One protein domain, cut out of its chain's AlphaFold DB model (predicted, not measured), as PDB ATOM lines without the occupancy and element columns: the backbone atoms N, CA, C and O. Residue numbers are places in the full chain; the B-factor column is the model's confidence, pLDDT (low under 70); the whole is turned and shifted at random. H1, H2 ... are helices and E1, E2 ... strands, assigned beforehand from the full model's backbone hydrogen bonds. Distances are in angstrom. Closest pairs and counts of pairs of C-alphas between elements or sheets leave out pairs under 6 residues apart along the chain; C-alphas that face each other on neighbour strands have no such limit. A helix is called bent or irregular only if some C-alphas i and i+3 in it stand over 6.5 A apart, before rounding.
ATOM      1  N   VAL A 963      14.080  17.630 -16.897       48.19
ATOM      2  CA  VAL A 963      14.843  18.887 -16.993       48.19
ATOM      3  C   VAL A 963      13.930  20.111 -16.817       48.19
ATOM      4  O   VAL A 963      13.848  20.976 -17.681       48.19
ATOM      5  N   ASN A 964      13.258  20.183 -15.669       39.09
ATOM      6  CA  ASN A 964      12.407  21.298 -15.273       39.09
ATOM      7  C   ASN A 964      13.207  22.245 -14.367       39.09
ATOM      8  O   ASN A 964      13.235  22.093 -13.147       39.09
ATOM      9  N   GLU A 965      13.907  23.170 -15.026       48.19
ATOM     10  CA  GLU A 965      13.972  24.620 -14.740       48.19
ATOM     11  C   GLU A 965      14.491  25.135 -13.378       48.19
ATOM     12  O   GLU A 965      15.174  26.158 -13.361       48.19
ATOM     13  N   ASN A 966      14.309  24.441 -12.254       46.41
ATOM     14  CA  ASN A 966      14.570  24.994 -10.916       46.41
ATOM     15  C   ASN A 966      16.065  25.167 -10.568       46.41
ATOM     16  O   ASN A 966      16.391  25.814  -9.577       46.41
ATOM     17  N   GLU A 967      17.008  24.653 -11.371       52.91
ATOM     18  CA  GLU A 967      18.431  25.029 -11.224       52.91
ATOM     19  C   GLU A 967      18.746  26.416 -11.826       52.91
ATOM     20  O   GLU A 967      19.828  26.955 -11.600       52.91
ATOM     21  N   ASN A 968      17.805  27.005 -12.575       56.66
ATOM     22  CA  ASN A 968      17.934  28.307 -13.231       56.66
ATOM     23  C   ASN A 968      17.436  29.475 -12.350       56.66
ATOM     24  O   ASN A 968      17.723  30.622 -12.664       56.66
ATOM     25  N   GLU A 969      16.768  29.195 -11.221       63.25
ATOM     26  CA  GLU A 969      16.190  30.170 -10.267       63.25
ATOM     27  C   GLU A 969      17.204  31.208  -9.737       63.25
ATOM     28  O   GLU A 969      16.841  32.320  -9.365       63.25
ATOM     29  N   LYS A 970      18.501  30.868  -9.731       80.69
ATOM     30  CA  LYS A 970      19.597  31.761  -9.307       80.69
ATOM     31  C   LYS A 970      20.442  32.297 -10.465       80.69
ATOM     32  O   LYS A 970      21.433  32.985 -10.222       80.69
ATOM     33  N   ARG A 971      20.094  31.973 -11.713       89.69
ATOM     34  CA  ARG A 971      20.794  32.444 -12.911       89.69
ATOM     35  C   ARG A 971      20.146  33.737 -13.400       89.69
ATOM     36  O   ARG A 971      18.934  33.800 -13.563       89.69
ATOM     37  N   ARG A 972      20.956  34.757 -13.679       90.50
ATOM     38  CA  ARG A 972      20.481  35.979 -14.347       90.50
ATOM     39  C   ARG A 972      20.327  35.761 -15.862       90.50
ATOM     40  O   ARG A 972      21.030  34.897 -16.398       90.50
ATOM     41  N   PRO A 973      19.473  36.537 -16.557       90.44
ATOM     42  CA  PRO A 973      19.392  36.532 -18.020       90.44
ATOM     43  C   PRO A 973      20.767  36.630 -18.697       90.44
ATOM     44  O   PRO A 973      21.707  37.213 -18.141       90.44
ATOM     45  N   ILE A 974      20.912  36.020 -19.876       90.69
ATOM     46  CA  ILE A 974      22.151  36.087 -20.661       90.69
ATOM     47  C   ILE A 974      22.154  37.401 -21.446       90.69
ATOM     48  O   ILE A 974      21.792  37.456 -22.617       90.69
ATOM     49  N   GLU A 975      22.522  38.463 -20.736       86.88
ATOM     50  CA  GLU A 975      22.513  39.848 -21.202       86.88
ATOM     51  C   GLU A 975      23.793  40.575 -20.763       86.88
ATOM     52  O   GLU A 975      24.447  40.199 -19.781       86.88
ATOM     53  N   GLY A 976      24.134  41.652 -21.476       88.62
ATOM     54  CA  GLY A 976      25.323  42.463 -21.219       88.62
ATOM     55  C   GLY A 976      26.631  41.790 -21.648       88.62
ATOM     56  O   GLY A 976      26.645  40.881 -22.478       88.62
ATOM     57  N   ASN A 977      27.747  42.260 -21.086       93.38
ATOM     58  CA  ASN A 977      29.091  41.915 -21.554       93.38
ATOM     59  C   ASN A 977      29.899  41.166 -20.483       93.38
ATOM     60  O   ASN A 977      29.737  41.365 -19.275       93.38
ATOM     61  N   CYS A 978      30.815  40.314 -20.939       94.62
ATOM     62  CA  CYS A 978      31.717  39.543 -20.093       94.62
ATOM     63  C   CYS A 978      32.796  40.444 -19.460       94.62
ATOM     64  O   CYS A 978      33.485  41.162 -20.179       94.62
ATOM     65  N   PRO A 979      33.048  40.380 -18.140       93.50
ATOM     66  CA  PRO A 979      33.918  41.321 -17.425       93.50
ATOM     67  C   PRO A 979      35.418  40.988 -17.561       93.50
ATOM     68  O   PRO A 979      36.218  41.393 -16.721       93.50
ATOM     69  N   ILE A 980      35.789  40.169 -18.551       94.06
ATOM     70  CA  ILE A 980      37.167  39.723 -18.809       94.06
ATOM     71  C   ILE A 980      37.613  40.171 -20.204       94.06
ATOM     72  O   ILE A 980      38.665  40.789 -20.325       94.06
ATOM     73  N   CYS A 981      36.822  39.874 -21.240       94.81
ATOM     74  CA  CYS A 981      37.096  40.279 -22.623       94.81
ATOM     75  C   CYS A 981      36.279  41.494 -23.091       94.81
ATOM     76  O   CYS A 981      36.616  42.085 -24.106       94.81
ATOM     77  N   TYR A 982      35.237  41.885 -22.349       93.50
ATOM     78  CA  TYR A 982      34.269  42.936 -22.692       93.50
ATOM     79  C   TYR A 982      33.369  42.642 -23.906       93.50
ATOM     80  O   TYR A 982      32.504  43.460 -24.215       93.50
ATOM     81  N   ASP A 983      33.468  41.452 -24.507       94.44
ATOM     82  CA  ASP A 983      32.538  40.964 -25.534       94.44
ATOM     83  C   ASP A 983      31.136  40.672 -24.968       94.44
ATOM     84  O   ASP A 983      30.971  40.315 -23.793       94.44
ATOM     85  N   SER A 984      30.124  40.756 -25.831       92.69
ATOM     86  CA  SER A 984      28.722  40.472 -25.506       92.69
ATOM     87  C   SER A 984      28.469  39.007 -25.117       92.69
ATOM     88  O   SER A 984      29.090  38.068 -25.626       92.69
ATOM     89  N   LEU A 985      27.500  38.802 -24.227       93.12
ATOM     90  CA  LEU A 985      26.978  37.499 -23.827       93.12
ATOM     91  C   LEU A 985      25.651  37.258 -24.559       93.12
ATOM     92  O   LEU A 985      24.637  37.845 -24.201       93.12
ATOM     93  N   GLU A 986      25.646  36.399 -25.580       88.50
ATOM     94  CA  GLU A 986      24.421  36.038 -26.306       88.50
ATOM     95  C   GLU A 986      23.819  34.710 -25.818       88.50
ATOM     96  O   GLU A 986      24.535  33.722 -25.650       88.50
ATOM     97  N   GLU A 987      22.485  34.619 -25.727       85.38
ATOM     98  CA  GLU A 987      21.778  33.346 -25.476       85.38
ATOM     99  C   GLU A 987      22.050  32.298 -26.582       85.38
ATOM    100  O   GLU A 987      22.008  31.099 -26.316       85.38
ATOM    101  N   LYS A 988      22.439  32.716 -27.802       85.25
ATOM    102  CA  LYS A 988      22.919  31.798 -28.859       85.25
ATOM    103  C   LYS A 988      24.127  30.966 -28.407       85.25
ATOM    104  O   LYS A 988      24.275  29.822 -28.824       85.25
ATOM    105  N   ASP A 989      24.967  31.535 -27.541       85.38
ATOM    106  CA  ASP A 989      26.198  30.935 -27.023       85.38
ATOM    107  C   ASP A 989      26.066  30.417 -25.582       85.38
ATOM    108  O   ASP A 989      27.059  30.153 -24.904       85.38
ATOM    109  N   ARG A 990      24.830  30.178 -25.125       84.38
ATOM    110  CA  ARG A 990      24.474  29.607 -23.813       84.38
ATOM    111  C   ARG A 990      25.346  28.428 -23.360       84.38
ATOM    112  O   ARG A 990      25.712  28.379 -22.187       84.38
ATOM    113  N   ASP A 991      25.705  27.513 -24.261       82.75
ATOM    114  CA  ASP A 991      26.545  26.333 -23.969       82.75
ATOM    115  C   ASP A 991      28.031  26.679 -23.728       82.75
ATOM    116  O   ASP A 991      28.772  25.923 -23.085       82.75
ATOM    117  N   LYS A 992      28.473  27.844 -24.214       88.69
ATOM    118  CA  LYS A 992      29.778  28.458 -23.930       88.69
ATOM    119  C   LYS A 992      29.718  29.429 -22.744       88.69
ATOM    120  O   LYS A 992      30.732  30.056 -22.452       88.69
ATOM    121  N   ILE A 993      28.586  29.577 -22.051       91.44
ATOM    122  CA  ILE A 993      28.414  30.563 -20.973       91.44
ATOM    123  C   ILE A 993      28.208  29.863 -19.625       91.44
ATOM    124  O   ILE A 993      27.251  29.121 -19.403       91.44
ATOM    125  N   VAL A 994      29.117  30.139 -18.689       91.62
ATOM    126  CA  VAL A 994      29.059  29.692 -17.291       91.62
ATOM    127  C   VAL A 994      28.522  30.813 -16.399       91.62
ATOM    128  O   VAL A 994      28.557  31.982 -16.770       91.62
ATOM    129  N   TRP A 995      28.012  30.481 -15.211       93.00
ATOM    130  CA  TRP A 995      27.373  31.467 -14.333       93.00
ATOM    131  C   TRP A 995      27.593  31.177 -12.845       93.00
ATOM    132  O   TRP A 995      27.886  30.047 -12.442       93.00
ATOM    133  N   CYS A 996      27.473  32.216 -12.014       92.50
ATOM    134  CA  CYS A 996      27.815  32.155 -10.593       92.50
ATOM    135  C   CYS A 996      26.742  31.453  -9.731       92.50
ATOM    136  O   CYS A 996      25.957  32.107  -9.046       92.50
ATOM    137  N   ARG A 997      26.775  30.114  -9.711       88.56
ATOM    138  CA  ARG A 997      25.833  29.219  -8.998       88.56
ATOM    139  C   ARG A 997      25.598  29.510  -7.507       88.56
ATOM    140  O   ARG A 997      24.526  29.204  -6.997       88.56
ATOM    141  N   GLN A 998      26.596  30.049  -6.807       87.62
ATOM    142  CA  GLN A 998      26.587  30.219  -5.343       87.62
ATOM    143  C   GLN A 998      26.391  31.678  -4.884       87.62
ATOM    144  O   GLN A 998      26.219  31.923  -3.692       87.62
ATOM    145  N   GLY A 999      26.458  32.642  -5.806       90.25
ATOM    146  CA  GLY A 999      26.497  34.071  -5.494       90.25
ATOM    147  C   GLY A 999      25.611  34.883  -6.431       90.25
ATOM    148  O   GLY A 999      24.421  34.624  -6.550       90.25
ATOM    149  N   CYS A1000      26.192  35.879  -7.101       92.69
ATOM    150  CA  CYS A1000      25.460  36.909  -7.851       92.69
ATOM    151  C   CYS A1000      24.650  36.460  -9.085       92.69
ATOM    152  O   CYS A1000      24.041  37.316  -9.719       92.69
ATOM    153  N   GLY A1001      24.687  35.190  -9.497       91.88
ATOM    154  CA  GLY A1001      23.948  34.704 -10.671       91.88
ATOM    155  C   GLY A1001      24.436  35.183 -12.049       91.88
ATOM    156  O   GLY A1001      23.965  34.656 -13.056       91.88
ATOM    157  N   ASN A1002      25.376  36.139 -12.119       93.19
ATOM    158  CA  ASN A1002      25.900  36.694 -13.375       93.19
ATOM    159  C   ASN A1002      26.564  35.632 -14.276       93.19
ATOM    160  O   ASN A1002      27.170  34.667 -13.791       93.19
ATOM    161  N   ASN A1003      26.493  35.891 -15.584       94.19
ATOM    162  CA  ASN A1003      27.042  35.092 -16.679       94.19
ATOM    163  C   ASN A1003      28.485  35.506 -17.049       94.19
ATOM    164  O   ASN A1003      28.904  36.630 -16.790       94.19
ATOM    165  N   LEU A1004      29.247  34.580 -17.634       94.19
ATOM    166  CA  LEU A1004      30.655  34.691 -18.045       94.19
ATOM    167  C   LEU A1004      30.894  33.741 -19.230       94.19
ATOM    168  O   LEU A1004      30.407  32.610 -19.191       94.19
ATOM    169  N   HIS A1005      31.704  34.106 -20.231       93.81
ATOM    170  CA  HIS A1005      32.175  33.098 -21.194       93.81
ATOM    171  C   HIS A1005      33.043  32.052 -20.477       93.81
ATOM    172  O   HIS A1005      33.870  32.371 -19.616       93.81
ATOM    173  N   LYS A1006      32.851  30.786 -20.842       92.25
ATOM    174  CA  LYS A1006      33.512  29.599 -20.282       92.25
ATOM    175  C   LYS A1006      35.029  29.705 -20.354       92.25
ATOM    176  O   LYS A1006      35.696  29.452 -19.355       92.25
ATOM    177  N   ASP A1007      35.552  30.132 -21.497       92.25
ATOM    178  CA  ASP A1007      36.991  30.175 -21.754       92.25
ATOM    179  C   ASP A1007      37.658  31.328 -20.983       92.25
ATOM    180  O   ASP A1007      38.688  31.126 -20.341       92.25
ATOM    181  N   CYS A1008      37.004  32.494 -20.909       95.00
ATOM    182  CA  CYS A1008      37.401  33.606 -20.041       95.00
ATOM    183  C   CYS A1008      37.411  33.203 -18.558       95.00
ATOM    184  O   CYS A1008      38.384  33.452 -17.844       95.00
ATOM    185  N   PHE A1009      36.361  32.525 -18.079       93.25
ATOM    186  CA  PHE A1009      36.344  32.004 -16.712       93.25
ATOM    187  C   PHE A1009      37.438  30.945 -16.484       93.25
ATOM    188  O   PHE A1009      38.037  30.897 -15.411       93.25
ATOM    189  N   GLU A1010      37.757  30.120 -17.482       91.12
ATOM    190  CA  GLU A1010      38.825  29.130 -17.365       91.12
ATOM    191  C   GLU A1010      40.227  29.774 -17.373       91.12
ATOM    192  O   GLU A1010      41.122  29.293 -16.679       91.12
ATOM    193  N   GLN A1011      40.433  30.899 -18.069       92.50
ATOM    194  CA  GLN A1011      41.633  31.739 -17.918       92.50
ATOM    195  C   GLN A1011      41.733  32.331 -16.501       92.50
ATOM    196  O   GLN A1011      42.774  32.203 -15.853       92.50
ATOM    197  N   TRP A1012      40.640  32.889 -15.966       92.69
ATOM    198  CA  TRP A1012      40.570  33.377 -14.579       92.69
ATOM    199  C   TRP A1012      40.810  32.269 -13.542       92.69
ATOM    200  O   TRP A1012      41.420  32.498 -12.500       92.69
ATOM    201  N   LYS A1013      40.381  31.037 -13.829       90.75
ATOM    202  CA  LYS A1013      40.685  29.858 -13.012       90.75
ATOM    203  C   LYS A1013      42.171  29.484 -13.078       90.75
ATOM    204  O   LYS A1013      42.747  29.155 -12.042       90.75
ATOM    205  N   ARG A1014      42.802  29.547 -14.260       89.50
ATOM    206  CA  ARG A1014      44.244  29.278 -14.447       89.50
ATOM    207  C   ARG A1014      45.118  30.283 -13.693       89.50
ATOM    208  O   ARG A1014      46.029  29.862 -12.989       89.50
ATOM    209  N   SER A1015      44.806  31.581 -13.757       88.12
ATOM    210  CA  SER A1015      45.598  32.634 -13.095       88.12
ATOM    211  C   SER A1015      45.590  32.572 -11.560       88.12
ATOM    212  O   SER A1015      46.361  33.277 -10.911       88.12
ATOM    213  N   ARG A1016      44.757  31.712 -10.956       83.31
ATOM    214  CA  ARG A1016      44.659  31.528  -9.500       83.31
ATOM    215  C   ARG A1016      45.576  30.446  -8.919       83.31
ATOM    216  O   ARG A1016      45.514  30.263  -7.711       83.31
ATOM    217  N   TYR A1017      46.398  29.761  -9.728       70.62
ATOM    218  CA  TYR A1017      47.527  28.892  -9.319       70.62
ATOM    219  C   TYR A1017      47.413  28.248  -7.916       70.62
ATOM    220  O   TYR A1017      48.103  28.624  -6.973       70.62
ATOM    221  N   GLY A1018      46.512  27.269  -7.763       66.44
ATOM    222  CA  GLY A1018      46.324  26.507  -6.514       66.44
ATOM    223  C   GLY A1018      45.497  27.201  -5.418       66.44
ATOM    224  O   GLY A1018      45.042  26.537  -4.489       66.44
ATOM    225  N   GLY A1019      45.242  28.504  -5.537       77.38
ATOM    226  CA  GLY A1019      44.358  29.263  -4.657       77.38
ATOM    227  C   GLY A1019      42.864  28.984  -4.872       77.38
ATOM    228  O   GLY A1019      42.442  28.300  -5.806       77.38
ATOM    229  N   ARG A1020      42.029  29.555  -3.993       83.94
ATOM    230  CA  ARG A1020      40.563  29.445  -4.079       83.94
ATOM    231  C   ARG A1020      40.040  30.157  -5.332       83.94
ATOM    232  O   ARG A1020      40.226  31.360  -5.491       83.94
ATOM    233  N   VAL A1021      39.355  29.411  -6.199       90.06
ATOM    234  CA  VAL A1021      38.675  29.950  -7.387       90.06
ATOM    235  C   VAL A1021      37.396  30.660  -6.946       90.06
ATOM    236  O   VAL A1021      36.575  30.086  -6.229       90.06
ATOM    237  N   THR A1022      37.218  31.906  -7.375       92.88
ATOM    238  CA  THR A1022      36.108  32.777  -6.965       92.88
ATOM    239  C   THR A1022      35.415  33.408  -8.170       92.88
ATOM    240  O   THR A1022      35.970  33.464  -9.267       92.88
ATOM    241  N   CYS A1023      34.188  33.891  -7.986       93.38
ATOM    242  CA  CYS A1023      33.481  34.674  -8.996       93.38
ATOM    243  C   CYS A1023      34.181  36.017  -9.255       93.38
ATOM    244  O   CYS A1023      34.478  36.744  -8.311       93.38
ATOM    245  N   VAL A1024      34.359  36.376 -10.530       93.12
ATOM    246  CA  VAL A1024      34.948  37.661 -10.954       93.12
ATOM    247  C   VAL A1024      34.176  38.852 -10.370       93.12
ATOM    248  O   VAL A1024      34.780  39.753  -9.796       93.12
ATOM    249  N   TYR A1025      32.839  38.813 -10.446       92.75
ATOM    250  CA  TYR A1025      31.957  39.880  -9.965       92.75
ATOM    251  C   TYR A1025      31.888  39.959  -8.430       92.75
ATOM    252  O   TYR A1025      32.220  40.984  -7.845       92.75
ATOM    253  N   CYS A1026      31.436  38.888  -7.765       93.88
ATOM    254  CA  CYS A1026      31.077  38.929  -6.337       93.88
ATOM    255  C   CYS A1026      32.095  38.275  -5.390       93.88
ATOM    256  O   CYS A1026      31.860  38.235  -4.188       93.88
ATOM    257  N   ARG A1027      33.205  37.729  -5.907       91.88
ATOM    258  CA  ARG A1027      34.316  37.109  -5.150       91.88
ATOM    259  C   ARG A1027      33.949  35.926  -4.231       91.88
ATOM    260  O   ARG A1027      34.842  35.332  -3.636       91.88
ATOM    261  N   VAL A1028      32.683  35.508  -4.195       92.88
ATOM    262  CA  VAL A1028      32.213  34.246  -3.592       92.88
ATOM    263  C   VAL A1028      32.926  33.051  -4.241       92.88
ATOM    264  O   VAL A1028      33.178  33.063  -5.450       92.88
ATOM    265  N   ASN A1029      33.237  32.014  -3.452       91.12
ATOM    266  CA  ASN A1029      33.837  30.764  -3.937       91.12
ATOM    267  C   ASN A1029      33.034  30.177  -5.110       91.12
ATOM    268  O   ASN A1029      31.809  30.055  -5.045       91.12
ATOM    269  N   TRP A1030      33.726  29.784  -6.177       90.00
ATOM    270  CA  TRP A1030      33.080  29.238  -7.361       90.00
ATOM    271  C   TRP A1030      32.753  27.753  -7.181       90.00
ATOM    272  O   TRP A1030      33.646  26.908  -7.112       90.00
ATOM    273  N   VAL A1031      31.461  27.434  -7.141       85.06
ATOM    274  CA  VAL A1031      30.967  26.054  -7.107       85.06
ATOM    275  C   VAL A1031      30.782  25.562  -8.541       85.06
ATOM    276  O   VAL A1031      29.848  25.963  -9.236       85.06
ATOM    277  N   GLU A1032      31.681  24.688  -8.993       79.50
ATOM    278  CA  GLU A1032      31.493  23.964 -10.253       79.50
ATOM    279  C   GLU A1032      30.325  22.970 -10.163       79.50
ATOM    280  O   GLU A1032      30.080  22.401  -9.095       79.50
ATOM    281  N   PRO A1033      29.635  22.685 -11.282       79.88
ATOM    282  CA  PRO A1033      28.699  21.573 -11.334       79.88
ATOM    283  C   PRO A1033      29.404  20.246 -11.003       79.88
ATOM    284  O   PRO A1033      30.443  19.894 -11.568       79.88
ATOM    285  N   GLU A1034      28.810  19.477 -10.090       82.19
ATOM    286  CA  GLU A1034      29.254  18.113  -9.773       82.19
ATOM    287  C   GLU A1034      29.003  17.140 -10.936       82.19
ATOM    288  O   GLU A1034      29.775  16.200 -11.137       82.19
ATOM    289  N   VAL A1035      27.936  17.389 -11.702       85.44
ATOM    290  CA  VAL A1035      27.541  16.648 -12.902       85.44
ATOM    291  C   VAL A1035      27.336  17.648 -14.032       85.44
ATOM    292  O   VAL A1035      26.592  18.609 -13.862       85.44
ATOM    293  N   TYR A1036      27.978  17.431 -15.176       84.88
ATOM    294  CA  TYR A1036      27.836  18.288 -16.356       84.88
ATOM    295  C   TYR A1036      27.840  17.459 -17.642       84.88
ATOM    296  O   TYR A1036      28.275  16.309 -17.642       84.88
ATOM    297  N   ILE A1037      27.357  18.036 -18.742       86.50
ATOM    298  CA  ILE A1037      27.430  17.426 -20.074       86.50
ATOM    299  C   ILE A1037      28.693  17.957 -20.772       86.50
ATOM    300  O   ILE A1037      28.980  19.154 -20.717       86.50
ATOM    301  N   THR A1038      29.495  17.079 -21.376       85.00
ATOM    302  CA  THR A1038      30.651  17.473 -22.199       85.00
ATOM    303  C   THR A1038      30.196  18.020 -23.549       85.00
ATOM    304  O   THR A1038      29.112  17.681 -24.012       85.00
ATOM    305  N   ASN A1039      31.051  18.778 -24.244       80.44
ATOM    306  CA  ASN A1039      30.781  19.232 -25.615       80.44
ATOM    307  C   ASN A1039      30.380  18.064 -26.559       80.44
ATOM    308  O   ASN A1039      29.559  18.242 -27.449       80.44
ATOM    309  N   ASP A1040      30.909  16.853 -26.327       82.19
ATOM    310  CA  ASP A1040      30.576  15.626 -27.076       82.19
ATOM    311  C   ASP A1040      29.218  14.977 -26.698       82.19
ATOM    312  O   ASP A1040      28.903  13.883 -27.171       82.19
ATOM    313  N   GLY A1041      28.442  15.576 -25.788       85.31
ATOM    314  CA  GLY A1041      27.150  15.065 -25.316       85.31
ATOM    315  C   GLY A1041      27.203  13.995 -24.211       85.31
ATOM    316  O   GLY A1041      26.165  13.429 -23.868       85.31
ATOM    317  N   TYR A1042      28.368  13.692 -23.624       88.88
ATOM    318  CA  TYR A1042      28.470  12.709 -22.531       88.88
ATOM    319  C   TYR A1042      28.223  13.346 -21.162       88.88
ATOM    320  O   TYR A1042      28.775  14.397 -20.849       88.88
ATOM    321  N   ILE A1043      27.489  12.656 -20.288       92.12
ATOM    322  CA  ILE A1043      27.417  13.010 -18.862       92.12
ATOM    323  C   ILE A1043      28.795  12.763 -18.229       92.12
ATOM    324  O   ILE A1043      29.347  11.667 -18.360       92.12
ATOM    325  N   ASN A1044      29.344  13.749 -17.523       92.81
ATOM    326  CA  ASN A1044      30.599  13.658 -16.783       92.81
ATOM    327  C   ASN A1044      30.355  13.774 -15.267       92.81
ATOM    328  O   ASN A1044      29.687  14.691 -14.795       92.81
ATOM    329  N   LEU A1045      30.923  12.829 -14.512       91.38
ATOM    330  CA  LEU A1045      30.901  12.728 -13.045       91.38
ATOM    331  C   LEU A1045      32.308  12.896 -12.436       91.38
ATOM    332  O   LEU A1045      32.561  12.511 -11.294       91.38
ATOM    333  N   GLY A1046      33.252  13.432 -13.211       86.88
ATOM    334  CA  GLY A1046      34.673  13.527 -12.882       86.88
ATOM    335  C   GLY A1046      34.950  14.397 -11.662       86.88
ATOM    336  O   GLY A1046      35.862  14.087 -10.900       86.88
ATOM    337  N   ASN A1047      34.131  15.424 -11.414       83.69
ATOM    338  CA  ASN A1047      34.205  16.222 -10.190       83.69
ATOM    339  C   ASN A1047      33.853  15.377  -8.950       83.69
ATOM    340  O   ASN A1047      34.673  15.284  -8.034       83.69
ATOM    341  N   VAL A1048      32.733  14.640  -8.959       83.62
ATOM    342  CA  VAL A1048      32.376  13.704  -7.868       83.62
ATOM    343  C   VAL A1048      33.427  12.596  -7.702       83.62
ATOM    344  O   VAL A1048      33.798  12.244  -6.581       83.62
ATOM    345  N   GLN A1049      33.943  12.050  -8.807       81.19
ATOM    346  CA  GLN A1049      34.931  10.966  -8.800       81.19
ATOM    347  C   GLN A1049      36.304  11.417  -8.273       81.19
ATOM    348  O   GLN A1049      36.950  10.658  -7.545       81.19
ATOM    349  N   ARG A1050      36.738  12.650  -8.577       73.75
ATOM    350  CA  ARG A1050      37.945  13.266  -7.998       73.75
ATOM    351  C   ARG A1050      37.773  13.512  -6.501       73.75
ATOM    352  O   ARG A1050      38.592  13.025  -5.728       73.75
ATOM    353  N   LEU A1051      36.683  14.159  -6.083       63.19
ATOM    354  CA  LEU A1051      36.396  14.430  -4.667       63.19
ATOM    355  C   LEU A1051      36.329  13.139  -3.833       63.19
ATOM    356  O   LEU A1051      36.952  13.052  -2.779       63.19
ATOM    357  N   GLY A1052      35.660  12.099  -4.338       59.38
ATOM    358  CA  GLY A1052      35.620  10.782  -3.692       59.38
ATOM    359  C   GLY A1052      36.965  10.042  -3.670       59.38
ATOM    360  O   GLY A1052      37.182   9.206  -2.795       59.38
ATOM    361  N   SER A1053      37.881  10.349  -4.596       59.12
ATOM    362  CA  SER A1053      39.245   9.800  -4.598       59.12
ATOM    363  C   SER A1053      40.147  10.508  -3.586       59.12
ATOM    364  O   SER A1053      40.900   9.837  -2.888       59.12
ATOM    365  N   ILE A1054      40.036  11.837  -3.470       57.66
ATOM    366  CA  ILE A1054      40.771  12.644  -2.484       57.66
ATOM    367  C   ILE A1054      40.304  12.283  -1.071       57.66
ATOM    368  O   ILE A1054      41.126  11.909  -0.246       57.66
ATOM    369  N   GLN A1055      38.990  12.245  -0.812       49.97
ATOM    370  CA  GLN A1055      38.476  11.811   0.495       49.97
ATOM    371  C   GLN A1055      38.950  10.402   0.879       49.97
ATOM    372  O   GLN A1055      39.224  10.157   2.047       49.97
ATOM    373  N   ARG A1056      39.098   9.478  -0.082       52.72
ATOM    374  CA  ARG A1056      39.626   8.133   0.197       52.72
ATOM    375  C   ARG A1056      41.141   8.109   0.437       52.72
ATOM    376  O   ARG A1056      41.590   7.235   1.167       52.72
ATOM    377  N   LEU A1057      41.910   9.024  -0.156       54.44
ATOM    378  CA  LEU A1057      43.327   9.206   0.173       54.44
ATOM    379  C   LEU A1057      43.477   9.743   1.596       54.44
ATOM    380  O   LEU A1057      44.140   9.090   2.394       54.44
ATOM    381  N   ASN A1058      42.776  10.830   1.933       45.97
ATOM    382  CA  ASN A1058      42.780  11.408   3.278       45.97
ATOM    383  C   ASN A1058      42.390  10.355   4.327       45.97
ATOM    384  O   ASN A1058      43.206  10.039   5.174       45.97
ATOM    385  N   ILE A1059      41.241   9.681   4.181       56.31
ATOM    386  CA  ILE A1059      40.793   8.638   5.129       56.31
ATOM    387  C   ILE A1059      41.818   7.498   5.292       56.31
ATOM    388  O   ILE A1059      41.928   6.931   6.374       56.31
ATOM    389  N   LEU A1060      42.570   7.133   4.246       54.38
ATOM    390  CA  LEU A1060      43.630   6.120   4.356       54.38
ATOM    391  C   LEU A1060      44.899   6.659   5.027       54.38
ATOM    392  O   LEU A1060      45.593   5.894   5.690       54.38
ATOM    393  N   GLN A1061      45.191   7.948   4.869       51.19
ATOM    394  CA  GLN A1061      46.323   8.630   5.491       51.19
ATOM    395  C   GLN A1061      46.044   8.919   6.976       51.19
ATOM    396  O   GLN A1061      46.889   8.621   7.815       51.19
ATOM    397  N   ASP A1062      44.823   9.337   7.311       49.22
ATOM    398  CA  ASP A1062      44.299   9.457   8.674       49.22
ATOM    399  C   ASP A1062      44.275   8.077   9.363       49.22
ATOM    400  O   ASP A1062      44.748   7.922  10.485       49.22
ATOM    401  N   ALA A1063      43.801   7.026   8.679       56.41
ATOM    402  CA  ALA A1063      43.811   5.665   9.222       56.41
ATOM    403  C   ALA A1063      45.225   5.075   9.374       56.41
ATOM    404  O   ALA A1063      45.429   4.218  10.232       56.41
ATOM    405  N   ALA A1064      46.202   5.505   8.569       58.41
ATOM    406  CA  ALA A1064      47.609   5.164   8.776       58.41
ATOM    407  C   ALA A1064      48.186   5.918   9.985       58.41
ATOM    408  O   ALA A1064      48.809   5.303  10.841       58.41
ATOM    409  N   TYR A1065      47.894   7.215  10.111       55.59
ATOM    410  CA  TYR A1065      48.276   8.048  11.252       55.59
ATOM    411  C   TYR A1065      47.748   7.479  12.582       55.59
ATOM    412  O   TYR A1065      48.534   7.232  13.495       55.59
ATOM    413  N   TYR A1066      46.454   7.147  12.663       49.34
ATOM    414  CA  TYR A1066      45.857   6.529  13.855       49.34
ATOM    415  C   TYR A1066      46.356   5.105  14.141       49.34
ATOM    416  O   TYR A1066      46.400   4.705  15.303       49.34
ATOM    417  N   ARG A1067      46.754   4.328  13.121       52.59
ATOM    418  CA  ARG A1067      47.409   3.025  13.340       52.59
ATOM    419  C   ARG A1067      48.800   3.194  13.927       52.59
ATOM    420  O   ARG A1067      49.097   2.526  14.906       52.59
ATOM    421  N   ASN A1068      49.595   4.112  13.380       49.97
ATOM    422  CA  ASN A1068      50.940   4.395  13.876       49.97
ATOM    423  C   ASN A1068      50.896   4.915  15.323       49.97
ATOM    424  O   ASN A1068      51.677   4.459  16.153       49.97
ATOM    425  N   PHE A1069      49.937   5.788  15.658       47.84
ATOM    426  CA  PHE A1069      49.700   6.227  17.041       47.84
ATOM    427  C   PHE A1069      49.370   5.063  17.986       47.84
ATOM    428  O   PHE A1069      49.887   5.015  19.095       47.84
ATOM    429  N   ARG A1070      48.575   4.083  17.537       47.69
ATOM    430  CA  ARG A1070      48.228   2.873  18.309       47.69
ATOM    431  C   ARG A1070      49.307   1.770  18.275       47.69
ATOM    432  O   ARG A1070      49.027   0.624  18.608       47.69
ATOM    433  N   THR A1071      50.511   2.112  17.825       49.31
ATOM    434  CA  THR A1071      51.751   1.329  17.986       49.31
ATOM    435  C   THR A1071      52.854   2.144  18.678       49.31
ATOM    436  O   THR A1071      54.007   1.730  18.693       49.31
ATOM    437  N   ILE A1072      52.509   3.329  19.196       49.44
ATOM    438  CA  ILE A1072      53.371   4.237  19.976       49.44
ATOM    439  C   ILE A1072      52.817   4.402  21.415       49.44
ATOM    440  O   ILE A1072      53.478   4.980  22.275       49.44
ATOM    441  N   ILE A1073      51.626   3.844  21.670       38.91
ATOM    442  CA  ILE A1073      50.997   3.582  22.972       38.91
ATOM    443  C   ILE A1073      50.814   2.066  23.068       38.91
ATOM    444  O   ILE A1073      51.146   1.506  24.130       38.91
TER     445      ILE A1073
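Overview. This is residues 963 to 1073 of the 1073 residues of the protein "Ring finger domain protein" of Rhizophagus irregularis (strain DAOM 181602 / DAOM 197198 / MUCL 43194) (UniProt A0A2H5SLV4). A compact head, made largely of loops round a short hairpin of strands E1 and E2 with the short helices H1 and H2 close by it, has one long helix, H3, leading away from it as an arm. Residues 1052 to 1073, of which 1052 to 1069 belong to H3, stick out from the head and make much of the length. The printed part has 111 residues, with three named helices and two named strands in the order H1, E1, E2, H2, H3, and its sheet has the order E1 - E2, antiparallel. The class is mostly helix, with 45 residues in named elements, under half of the printed part. The whole is loose, with a radius of gyration of the C-alphas of 18.9 A and spans of 64 by 30 by 25 A.

Arrangement. E1, residues 993 to 995, and E2, residues 1003 to 1005, are antiparallel neighbours and a hairpin, at 140 degrees between their directions. N 994 and O 1004 are within hydrogen-bond range at 2.8 A, as are N 1004 and O 994 at 2.8 A. A tight link joins E2 to H2, residues 1006 to 1014; the closest C-alphas of E1 and H2, those of Ile 993 and Lys 1006, are 5.2 A apart. H1, residues 987 to 992, has a tight link to E1 and is irregular, C-alphas 988 and 991 being 8.2 A apart. H1 and H2 are close but not clearly touching; their closest C-alphas, those of Lys 992 and Lys 1006, are 5.3 A apart. They run the same way at a steep tilt of 37 degrees, only just past shallow. H3, residues 1046 to 1069, is apart from H1, H2, E1 and E2. Every O i to N i+4 pair is within hydrogen-bond range in H2 and H3; in H1 0 of 2 are, against 2 of 3 O i to N i+3 pairs.

Along the chain. E1 is 6.8 A long and E2 7.1 A. H1 begins at C-alpha 987, (21.778, 33.346, -25.476), and is 9.5 A long. H2 is 12.2 A long. H3 runs 34.3 A, from C-alpha 1046 at (34.673, 13.527, -12.882) to C-alpha 1069 at (49.700, 6.227, 17.041).

Size, cuts and confidence. The two C-alphas farthest apart, those of Lys 988 and Ile 1073, are 65.4 A apart. Without the stretches that stand free, residues 1014 to 1019 and 1052 to 1073, the body spans 34 by 29 by 24 A. The link from H2 to H3 is long, 31 residues; in it residues 1036 to 1037 pair antiparallel with residues 1043 to 1044. The printed part has no cut and ends at the chain's last residue. Mean pLDDT of the printed part is 78.7; it is under 70 in residues 963 to 969, 1018 and 1051 to 1073.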